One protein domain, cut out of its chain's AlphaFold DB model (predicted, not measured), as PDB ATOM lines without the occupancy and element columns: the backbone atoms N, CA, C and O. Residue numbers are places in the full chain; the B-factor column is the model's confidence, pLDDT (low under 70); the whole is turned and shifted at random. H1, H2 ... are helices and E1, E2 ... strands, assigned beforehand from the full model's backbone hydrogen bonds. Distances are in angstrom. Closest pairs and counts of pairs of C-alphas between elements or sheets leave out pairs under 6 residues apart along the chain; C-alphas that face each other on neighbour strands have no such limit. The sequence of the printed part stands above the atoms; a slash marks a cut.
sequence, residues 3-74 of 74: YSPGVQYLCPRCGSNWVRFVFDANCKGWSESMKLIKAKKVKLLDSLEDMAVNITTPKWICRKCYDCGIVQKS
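What this domain is: This is residues 3 to 74 of the 74 residues of an uncharacterized protein of Marine Group I thaumarchaeote SCGC AAA799-N04 (UniProt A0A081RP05). A small, strongly twisted sheet of four strands, curled like part of a barrel, has two short helices on it, H1 across E4 and H2 slantwise to it. Residues 3 to 18, a long stretch with no named element, precede E1. The printed part has 72 residues, with two named helices and four named strands in the chain order E1, H1, E2, H2, E3, E4; the antiparallel sheet runs E1, E3, E4, E2. The class is mixed, helices and strands, with under half of the residues in named elements; the whole is compact and rounded, with a radius of gyration of the C-alphas of 11.1 A and spans of 29 by 27 by 21 A.

How they stand to each other: Inner strand E4, residues 68 to 73, has staggered pairing: 68 to 70 with E3, residues 59 to 62, and 70 to 73 with E2, residues 42 to 45. E3 and E4 form a hairpin, with N 60 and O 69 2.9 A apart; between E4 and E2, N 43 and O 72 are 2.8 A apart. Edge strand E1, residues 19 to 22, is antiparallel to E3 at 150 degrees, with N 20 and O 61 2.8 A apart. H1, residues 30 to 38, is over E4 at a height over the sheet of 8.6 A; their closest C-alphas, Leu 36 and Lys 73, are 7.2 A apart. H2, residues 48 to 53, is only just over E4 alone, with 4 C-alphas falling on E4 and 2 on E2; the closest C-alphas of H2 and E4, Met 51 and Ile 70, are 6.2 A apart. E2, H2 and E3 make a split strand-helix-strand unit, two strands running the same way with E4 between them, its crossover right-handed. Every O i to N i+4 pair is within hydrogen-bond range in H1; in H2 0 of 2 are, and 1 of 3 O i to N i+3 pairs.

Where its parts are: E1 begins at C-alpha 19 (-103.026, 10.988, -50.870) and E4, 16.4 A long, ends at C-alpha 73 (-114.890, -0.818, -51.280). H1 is 12.0 A long, E3 10.5 A, E1 10.0 A, E2 9.5 A and H2 9.3 A.

The domain as a whole: The two C-alphas farthest apart, Cys 14 and Lys 28, are 29.9 A apart. The printed part has no cut and no long link. Its mean pLDDT is 82.1, with residues 3 to 5, 25 to 28 and 48 to 55 under 70.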
ATOM      1  N   TYR A   3     -98.273   3.049 -47.256       65.69
ATOM      2  CA  TYR A   3     -98.128   2.455 -48.583       65.69
ATOM      3  C   TYR A   3     -98.583   3.417 -49.685       65.69
ATOM      4  O   TYR A   3     -99.553   4.165 -49.541       65.69
ATOM      5  N   SER A   4     -97.863   3.383 -50.806       66.75
ATOM      6  CA  SER A   4     -98.205   4.102 -52.030       66.75
ATOM      7  C   SER A   4     -98.619   3.086 -53.099       66.75
ATOM      8  O   SER A   4     -97.756   2.364 -53.594       66.75
ATOM      9  N   PRO A   5     -99.905   2.990 -53.479       66.75
ATOM     10  CA  PRO A   5    -100.398   1.971 -54.412       66.75
ATOM     11  C   PRO A   5     -99.863   2.122 -55.842       66.75
ATOM     12  O   PRO A   5    -100.128   1.260 -56.672       66.75
ATOM     13  N   GLY A   6     -99.129   3.198 -56.141       71.38
ATOM     14  CA  GLY A   6     -98.712   3.543 -57.503       71.38
ATOM     15  C   GLY A   6     -99.848   4.138 -58.339       71.38
ATOM     16  O   GLY A   6     -99.687   4.328 -59.536       71.38
ATOM     17  N   VAL A   7    -100.990   4.441 -57.714       80.00
ATOM     18  CA  VAL A   7    -102.177   5.009 -58.360       80.00
ATOM     19  C   VAL A   7    -102.497   6.345 -57.710       80.00
ATOM     20  O   VAL A   7    -102.454   6.468 -56.485       80.00
ATOM     21  N   GLN A   8    -102.797   7.352 -58.531       84.00
ATOM     22  CA  GLN A   8    -103.153   8.680 -58.043       84.00
ATOM     23  C   GLN A   8    -104.616   8.717 -57.595       84.00
ATOM     24  O   GLN A   8    -105.520   8.339 -58.346       84.00
ATOM     25  N   TYR A   9    -104.814   9.211 -56.377       88.69
ATOM     26  CA  TYR A   9    -106.106   9.520 -55.778       88.69
ATOM     27  C   TYR A   9    -106.153  11.000 -55.448       88.69
ATOM     28  O   TYR A   9    -105.159  11.537 -54.965       88.69
ATOM     29  N   LEU A  10    -107.299  11.638 -55.680       91.25
ATOM     30  CA  LEU A  10    -107.516  13.031 -55.312       91.25
ATOM     31  C   LEU A  10    -108.126  13.100 -53.916       91.25
ATOM     32  O   LEU A  10    -109.059  12.365 -53.601       91.25
ATOM     33  N   CYS A  11    -107.588  13.984 -53.086       90.94
ATOM     34  CA  CYS A  11    -108.167  14.310 -51.794       90.94
ATOM     35  C   CYS A  11    -109.566  14.913 -52.000       90.94
ATOM     36  O   CYS A  11    -109.658  15.919 -52.710       90.94
ATOM     37  N   PRO A  12    -110.620  14.367 -51.363       89.94
ATOM     38  CA  PRO A  12    -111.983  14.894 -51.473       89.94
ATOM     39  C   PRO A  12    -112.087  16.377 -51.099       89.94
ATOM     40  O   PRO A  12    -112.792  17.135 -51.756       89.94
ATOM     41  N   ARG A  13    -111.316  16.814 -50.097       91.38
ATOM     42  CA  ARG A  13    -111.370  18.179 -49.566       91.38
ATOM     43  C   ARG A  13    -110.593  19.224 -50.362       91.38
ATOM     44  O   ARG A  13    -111.038  20.360 -50.462       91.38
ATOM     45  N   CYS A  14    -109.404  18.895 -50.874       92.25
ATOM     46  CA  CYS A  14    -108.520  19.889 -51.512       92.25
ATOM     47  C   CYS A  14    -108.105  19.559 -52.953       92.25
ATOM     48  O   CYS A  14    -107.279  20.276 -53.525       92.25
ATOM     49  N   GLY A  15    -108.588  18.449 -53.519       92.12
ATOM     50  CA  GLY A  15    -108.268  18.012 -54.883       92.12
ATOM     51  C   GLY A  15    -106.805  17.611 -55.109       92.12
ATOM     52  O   GLY A  15    -106.405  17.333 -56.232       92.12
ATOM     53  N   SER A  16    -105.971  17.582 -54.066       91.69
ATOM     54  CA  SER A  16    -104.559  17.213 -54.192       91.69
ATOM     55  C   SER A  16    -104.385  15.719 -54.436       91.69
ATOM     56  O   SER A  16    -105.019  14.909 -53.765       91.69
ATOM     57  N   ASN A  17    -103.438  15.349 -55.299       90.56
ATOM     58  CA  ASN A  17    -103.031  13.959 -55.498       90.56
ATOM     59  C   ASN A  17    -102.039  13.433 -54.439       90.56
ATOM     60  O   ASN A  17    -101.512  12.329 -54.572       90.56
ATOM     61  N   TRP A  18    -101.777  14.197 -53.371       90.62
ATOM     62  CA  TRP A  18    -100.858  13.823 -52.288       90.62
ATOM     63  C   TRP A  18    -101.538  12.924 -51.247       90.62
ATOM     64  O   TRP A  18    -101.371  13.106 -50.039       90.62
ATOM     65  N   VAL A  19    -102.326  11.958 -51.714       90.44
ATOM     66  CA  VAL A  19    -103.026  10.988 -50.870       90.44
ATOM     67  C   VAL A  19    -102.111   9.797 -50.585       90.44
ATOM     68  O   VAL A  19    -101.477   9.236 -51.482       90.44
ATOM     69  N   ARG A  20    -102.028   9.403 -49.315       88.62
ATOM     70  CA  ARG A  20    -101.312   8.215 -48.839       88.62
ATOM     71  C   ARG A  20    -102.282   7.277 -48.147       88.62
ATOM     72  O   ARG A  20    -103.216   7.731 -47.495       88.62
ATOM     73  N   PHE A  21    -102.003   5.984 -48.241       89.00
ATOM     74  CA  PHE A  21    -102.789   4.946 -47.594       89.00
ATOM     75  C   PHE A  21    -102.055   4.431 -46.358       89.00
ATOM     76  O   PHE A  21    -100.838   4.215 -46.383       89.00
ATOM     77  N   VAL A  22    -102.798   4.263 -45.271       85.75
ATOM     78  CA  VAL A  22    -102.303   3.830 -43.969       85.75
ATOM     79  C   VAL A  22    -102.947   2.494 -43.640       85.75
ATOM     80  O   VAL A  22    -104.167   2.389 -43.530       85.75
ATOM     81  N   PHE A  23    -102.104   1.481 -43.478       82.69
ATOM     82  CA  PHE A  23    -102.506   0.147 -43.053       82.69
ATOM     83  C   PHE A  23    -101.986  -0.072 -41.635       82.69
ATOM     84  O   PHE A  23    -100.775   0.043 -41.393       82.69
ATOM     85  N   ASP A  24    -102.898  -0.335 -40.704       74.25
ATOM     86  CA  ASP A  24    -102.556  -0.725 -39.337       74.25
ATOM     87  C   ASP A  24    -102.115  -2.202 -39.293       74.25
ATOM     88  O   ASP A  24    -102.479  -2.989 -40.169       74.25
ATOM     89  N   ALA A  25    -101.344  -2.590 -38.276       69.31
ATOM     90  CA  ALA A  25    -100.938  -3.970 -38.013       69.31
ATOM     91  C   ALA A  25    -102.145  -4.917 -37.861       69.31
ATOM     92  O   ALA A  25    -102.053  -6.099 -38.184       69.31
ATOM     93  N   ASN A  26    -103.294  -4.380 -37.446       67.38
ATOM     94  CA  ASN A  26    -104.557  -5.109 -37.320       67.38
ATOM     95  C   ASN A  26    -105.352  -5.230 -38.634       67.38
ATOM     96  O   ASN A  26    -106.394  -5.890 -38.657       67.38
ATOM     97  N   CYS A  27    -104.891  -4.620 -39.735       69.81
ATOM     98  CA  CYS A  27    -105.561  -4.679 -41.035       69.81
ATOM     99  C   CYS A  27    -105.376  -6.066 -41.679       69.81
ATOM    100  O   CYS A  27    -104.518  -6.292 -42.541       69.81
ATOM    101  N   LYS A  28    -106.202  -7.024 -41.248       67.81
ATOM    102  CA  LYS A  28    -106.355  -8.323 -41.908       67.81
ATOM    103  C   LYS A  28    -106.988  -8.076 -43.282       67.81
ATOM    104  O   LYS A  28    -108.111  -7.599 -43.359       67.81
ATOM    105  N   GLY A  29    -106.253  -8.366 -44.357       74.81
ATOM    106  CA  GLY A  29    -106.724  -8.151 -45.736       74.81
ATOM    107  C   GLY A  29    -106.025  -7.030 -46.510       74.81
ATOM    108  O   GLY A  29    -106.480  -6.675 -47.596       74.81
ATOM    109  N   TRP A  30    -104.891  -6.509 -46.018       79.25
ATOM    110  CA  TRP A  30    -104.122  -5.456 -46.703       79.25
ATOM    111  C   TRP A  30    -103.848  -5.760 -48.188       79.25
ATOM    112  O   TRP A  30    -103.898  -4.855 -49.021       79.25
ATOM    113  N   SER A  31    -103.591  -7.025 -48.537       82.88
ATOM    114  CA  SER A  31    -103.308  -7.459 -49.908       82.88
ATOM    115  C   SER A  31    -104.529  -7.337 -50.823       82.88
ATOM    116  O   SER A  31    -104.397  -6.902 -51.969       82.88
ATOM    117  N   GLU A  32    -105.724  -7.664 -50.328       85.19
ATOM    118  CA  GLU A  32    -106.984  -7.495 -51.052       85.19
ATOM    119  C   GLU A  32    -107.332  -6.012 -51.194       85.19
ATOM    120  O   GLU A  32    -107.581  -5.540 -52.306       85.19
ATOM    121  N   SER A  33    -107.244  -5.246 -50.104       85.25
ATOM    122  CA  SER A  33    -107.444  -3.798 -50.145       85.25
ATOM    123  C   SER A  33    -106.495  -3.122 -51.136       85.25
ATOM    124  O   SER A  33    -106.917  -2.258 -51.901       85.25
ATOM    125  N   MET A  34    -105.231  -3.552 -51.197       86.31
ATOM    126  CA  MET A  34    -104.260  -3.031 -52.158       86.31
ATOM    127  C   MET A  34    -104.675  -3.291 -53.607       86.31
ATOM    128  O   MET A  34    -104.518  -2.411 -54.455       86.31
ATOM    129  N   LYS A  35    -105.212  -4.482 -53.907       88.56
ATOM    130  CA  LYS A  35    -105.736  -4.806 -55.244       88.56
ATOM    131  C   LYS A  35    -106.906  -3.893 -55.603       88.56
ATOM    132  O   LYS A  35    -106.933  -3.362 -56.711       88.56
ATOM    133  N   LEU A  36    -107.829  -3.664 -54.669       89.44
ATOM    134  CA  LEU A  36    -108.985  -2.787 -54.883       89.44
ATOM    135  C   LEU A  36    -108.566  -1.325 -55.098       89.44
ATOM    136  O   LEU A  36    -109.060  -0.686 -56.026       89.44
ATOM    137  N   ILE A  37    -107.612  -0.823 -54.306       89.69
ATOM    138  CA  ILE A  37    -107.040   0.524 -54.462       89.69
ATOM    139  C   ILE A  37    -106.348   0.657 -55.823       89.69
ATOM    140  O   ILE A  37    -106.581   1.616 -56.557       89.69
ATOM    141  N   LYS A  38    -105.529  -0.325 -56.215       89.44
ATOM    142  CA  LYS A  38    -104.873  -0.304 -57.529       89.44
ATOM    143  C   LYS A  38    -105.876  -0.320 -58.686       89.44
ATOM    144  O   LYS A  38    -105.653   0.334 -59.698       89.44
ATOM    145  N   ALA A  39    -106.990  -1.025 -58.513       90.44
ATOM    146  CA  ALA A  39    -108.069  -1.114 -59.489       90.44
ATOM    147  C   ALA A  39    -109.048   0.078 -59.459       90.44
ATOM    148  O   ALA A  39    -110.040   0.042 -60.185       90.44
ATOM    149  N   LYS A  40    -108.824   1.102 -58.618       88.75
ATOM    150  CA  LYS A  40    -109.769   2.212 -58.384       88.75
ATOM    151  C   LYS A  40    -111.184   1.762 -57.977       88.75
ATOM    152  O   LYS A  40    -112.155   2.467 -58.218       88.75
ATOM    153  N   LYS A  41    -111.302   0.607 -57.315       91.50
ATOM    154  CA  LYS A  41    -112.566   0.043 -56.798       91.50
ATOM    155  C   LYS A  41    -112.806   0.400 -55.329       91.50
ATOM    156  O   LYS A  41    -113.331  -0.406 -54.562       91.50
ATOM    157  N   VAL A  42    -112.347   1.578 -54.919       89.50
ATOM    158  CA  VAL A  42    -112.529   2.090 -53.559       89.50
ATOM    159  C   VAL A  42    -112.888   3.568 -53.589       89.50
ATOM    160  O   VAL A  42    -112.448   4.300 -54.479       89.50
ATOM    161  N   LYS A  43    -113.626   3.998 -52.571       89.50
ATOM    162  CA  LYS A  43    -113.951   5.392 -52.280       89.50
ATOM    163  C   LYS A  43    -113.183   5.854 -51.048       89.50
ATOM    164  O   LYS A  43    -112.915   5.070 -50.137       89.50
ATOM    165  N   LEU A  44    -112.820   7.132 -51.058       89.56
ATOM    166  CA  LEU A  44    -112.246   7.830 -49.916       89.56
ATOM    167  C   LEU A  44    -113.394   8.519 -49.182       89.56
ATOM    168  O   LEU A  44    -114.030   9.393 -49.765       89.56
ATOM    169  N   LEU A  45    -113.667   8.098 -47.951       88.12
ATOM    170  CA  LEU A  45    -114.670   8.720 -47.085       88.12
ATOM    171  C   LEU A  45    -113.959   9.497 -45.987       88.12
ATOM    172  O   LEU A  45    -112.987   8.982 -45.439       88.12
ATOM    173  N   ASP A  46    -114.421  10.703 -45.690       80.81
ATOM    174  CA  ASP A  46    -113.882  11.655 -44.708       80.81
ATOM    175  C   ASP A  46    -114.702  11.719 -43.401       80.81
ATOM    176  O   ASP A  46    -114.381  12.505 -42.511       80.81
ATOM    177  N   SER A  47    -115.729  10.872 -43.236       70.75
ATOM    178  CA  SER A  47    -116.557  10.867 -42.023       70.75
ATOM    179  C   SER A  47    -115.836  10.252 -40.816       70.75
ATOM    180  O   SER A  47    -115.353   9.115 -40.847       70.75
ATOM    181  N   LEU A  48    -115.810  11.008 -39.715       62.97
ATOM    182  CA  LEU A  48    -115.324  10.569 -38.403       62.97
ATOM    183  C   LEU A  48    -116.157   9.417 -37.823       62.97
ATOM    184  O   LEU A  48    -115.616   8.595 -37.082       62.97
ATOM    185  N   GLU A  49    -117.442   9.328 -38.177       64.56
ATOM    186  CA  GLU A  49    -118.333   8.256 -37.711       64.56
ATOM    187  C   GLU A  49    -117.875   6.890 -38.242       64.56
ATOM    188  O   GLU A  49    -117.842   5.906 -37.505       64.56
ATOM    189  N   ASP A  50    -117.393   6.849 -39.486       60.16
ATOM    190  CA  ASP A  50    -116.897   5.624 -40.115       60.16
ATOM    191  C   ASP A  50    -115.518   5.188 -39.580       60.16
ATOM    192  O   ASP A  50    -115.191   3.995 -39.553       60.16
ATOM    193  N   MET A  51    -114.693   6.139 -39.119       62.38
ATOM    194  CA  MET A  51    -113.365   5.848 -38.561       62.38
ATOM    195  C   MET A  51    -113.422   5.100 -37.225       62.38
ATOM    196  O   MET A  51    -112.513   4.314 -36.940       62.38
ATOM    197  N   ALA A  52    -114.440   5.360 -36.399       59.53
ATOM    198  CA  ALA A  52    -114.568   4.777 -35.063       59.53
ATOM    199  C   ALA A  52    -115.046   3.316 -35.096       59.53
ATOM    200  O   ALA A  52    -114.704   2.529 -34.215       59.53
ATOM    201  N   VAL A  53    -115.804   2.940 -36.131       58.47
ATOM    202  CA  VAL A  53    -116.472   1.633 -36.213       58.47
ATOM    203  C   VAL A  53    -115.595   0.574 -36.889       58.47
ATOM    204  O   VAL A  53    -115.775  -0.619 -36.651       58.47
ATOM    205  N   ASN A  54    -114.609   0.971 -37.705       61.44
ATOM    206  CA  ASN A  54    -113.955   0.043 -38.629       61.44
ATOM    207  C   ASN A  54    -112.417   0.028 -38.528       61.44
ATOM    208  O   ASN A  54    -111.699   0.360 -39.472       61.44
ATOM    209  N   ILE A  55    -111.903  -0.414 -37.370       63.28
ATOM    210  CA  ILE A  55    -110.459  -0.562 -37.063       63.28
ATOM    211  C   ILE A  55    -109.709  -1.425 -38.096       63.28
ATOM    212  O   ILE A  55    -108.503  -1.270 -38.288       63.28
ATOM    213  N   THR A  56    -110.403  -2.325 -38.789       71.31
ATOM    214  CA  THR A  56    -109.810  -3.242 -39.771       71.31
ATOM    215  C   THR A  56    -109.660  -2.631 -41.165       71.31
ATOM    216  O   THR A  56    -108.984  -3.214 -42.015       71.31
ATOM    217  N   THR A  57    -110.250  -1.460 -41.413       77.62
ATOM    218  CA  THR A  57    -110.279  -0.840 -42.742       77.62
ATOM    219  C   THR A  57    -109.052   0.053 -42.970       77.62
ATOM    220  O   THR A  57    -108.639   0.775 -42.058       77.62
ATOM    221  N   PRO A  58    -108.445   0.053 -44.174       86.12
ATOM    222  CA  PRO A  58    -107.364   0.979 -44.489       86.12
ATOM    223  C   PRO A  58    -107.823   2.430 -44.367       86.12
ATOM    224  O   PRO A  58    -108.948   2.775 -44.729       86.12
ATOM    225  N   LYS A  59    -106.918   3.293 -43.917       87.25
ATOM    226  CA  LYS A  59    -107.151   4.735 -43.826       87.25
ATOM    227  C   LYS A  59    -106.445   5.454 -44.967       87.25
ATOM    228  O   LYS A  59    -105.478   4.938 -45.534       87.25
ATOM    229  N   TRP A  60    -106.889   6.657 -45.289       89.69
ATOM    230  CA  TRP A  60    -106.174   7.554 -46.190       89.69
ATOM    231  C   TRP A  60    -105.852   8.869 -45.486       89.69
ATOM    232  O   TRP A  60    -106.532   9.268 -44.546       89.69
ATOM    233  N   ILE A  61    -104.790   9.530 -45.933       90.56
ATOM    234  CA  ILE A  61    -104.391  10.859 -45.472       90.56
ATOM    235  C   ILE A  61    -103.891  11.683 -46.654       90.56
ATOM    236  O   ILE A  61    -103.074  11.215 -47.451       90.56
ATOM    237  N   CYS A  62    -104.355  12.919 -46.773       91.75
ATOM    238  CA  CYS A  62    -103.806  13.900 -47.690       91.75
ATOM    239  C   CYS A  62    -102.638  14.630 -47.025       91.75
ATOM    240  O   CYS A  62    -102.812  15.305 -46.018       91.75
ATOM    241  N   ARG A  63    -101.441  14.581 -47.615       90.50
ATOM    242  CA  ARG A  63    -100.275  15.317 -47.094       90.50
ATOM    243  C   ARG A  63    -100.263  16.813 -47.428       90.50
ATOM    244  O   ARG A  63     -99.340  17.497 -47.011       90.50
ATOM    245  N   LYS A  64    -101.250  17.315 -48.182       92.25
ATOM    246  CA  LYS A  64    -101.383  18.750 -48.485       92.25
ATOM    247  C   LYS A  64    -102.223  19.479 -47.436       92.25
ATOM    248  O   LYS A  64    -101.777  20.483 -46.901       92.25
ATOM    249  N   CYS A  65    -103.434  18.991 -47.166       93.06
ATOM    250  CA  CYS A  65    -104.368  19.616 -46.221       93.06
ATOM    251  C   CYS A  65    -104.521  18.851 -44.899       93.06
ATOM    252  O   CYS A  65    -105.318  19.264 -44.067       93.06
ATOM    253  N   TYR A  66    -103.793  17.741 -44.721       89.88
ATOM    254  CA  TYR A  66    -103.854  16.864 -43.542       89.88
ATOM    255  C   TYR A  66    -105.223  16.233 -43.268       89.88
ATOM    256  O   TYR A  66    -105.432  15.633 -42.220       89.88
ATOM    257  N   ASP A  67    -106.125  16.307 -44.243       91.19
ATOM    258  CA  ASP A  67    -107.410  15.630 -44.205       91.19
ATOM    259  C   ASP A  67    -107.222  14.118 -44.287       91.19
ATOM    260  O   ASP A  67    -106.283  13.633 -44.932       91.19
ATOM    261  N   CYS A  68    -108.087  13.362 -43.628       89.56
ATOM    262  CA  CYS A  68    -107.945  11.920 -43.534       89.56
ATOM    263  C   CYS A  68    -109.297  11.232 -43.421       89.56
ATOM    264  O   CYS A  68    -110.321  11.862 -43.178       89.56
ATOM    265  N   GLY A  69    -109.288   9.921 -43.622       90.00
ATOM    266  CA  GLY A  69    -110.521   9.168 -43.746       90.00
ATOM    267  C   GLY A  69    -110.317   7.666 -43.828       90.00
ATOM    268  O   GLY A  69    -109.202   7.167 -43.647       90.00
ATOM    269  N   ILE A  70    -111.389   6.945 -44.146       88.62
ATOM    270  CA  ILE A  70    -111.350   5.507 -44.418       88.62
ATOM    271  C   ILE A  70    -111.452   5.207 -45.912       88.62
ATOM    272  O   ILE A  70    -111.939   6.007 -46.714       88.62
ATOM    273  N   VAL A  71    -110.970   4.029 -46.287       87.94
ATOM    274  CA  VAL A  71    -111.032   3.504 -47.647       87.94
ATOM    275  C   VAL A  71    -112.101   2.426 -47.704       87.94
ATOM    276  O   VAL A  71    -111.898   1.327 -47.195       87.94
ATOM    277  N   GLN A  72    -113.221   2.707 -48.358       87.00
ATOM    278  CA  GLN A  72    -114.319   1.752 -48.487       87.00
ATOM    279  C   GLN A  72    -114.337   1.135 -49.885       87.00
ATOM    280  O   GLN A  72    -114.093   1.821 -50.877       87.00
ATOM    281  N   LYS A  73    -114.640  -0.163 -49.989       86.62
ATOM    282  CA  LYS A  73    -114.890  -0.818 -51.280       86.62
ATOM    283  C   LYS A  73    -116.077  -0.144 -51.983       86.62
ATOM    284  O   LYS A  73    -117.081   0.140 -51.341       86.62
ATOM    285  N   SER A  74    -115.919   0.146 -53.275       81.56
ATOM    286  CA  SER A  74    -116.975   0.712 -54.136       81.56
ATOM    287  C   SER A  74    -117.925  -0.336 -54.678       81.56
ATOM    288  O   SER A  74    -117.479  -1.495 -54.856       81.56
TER     289      SER A  74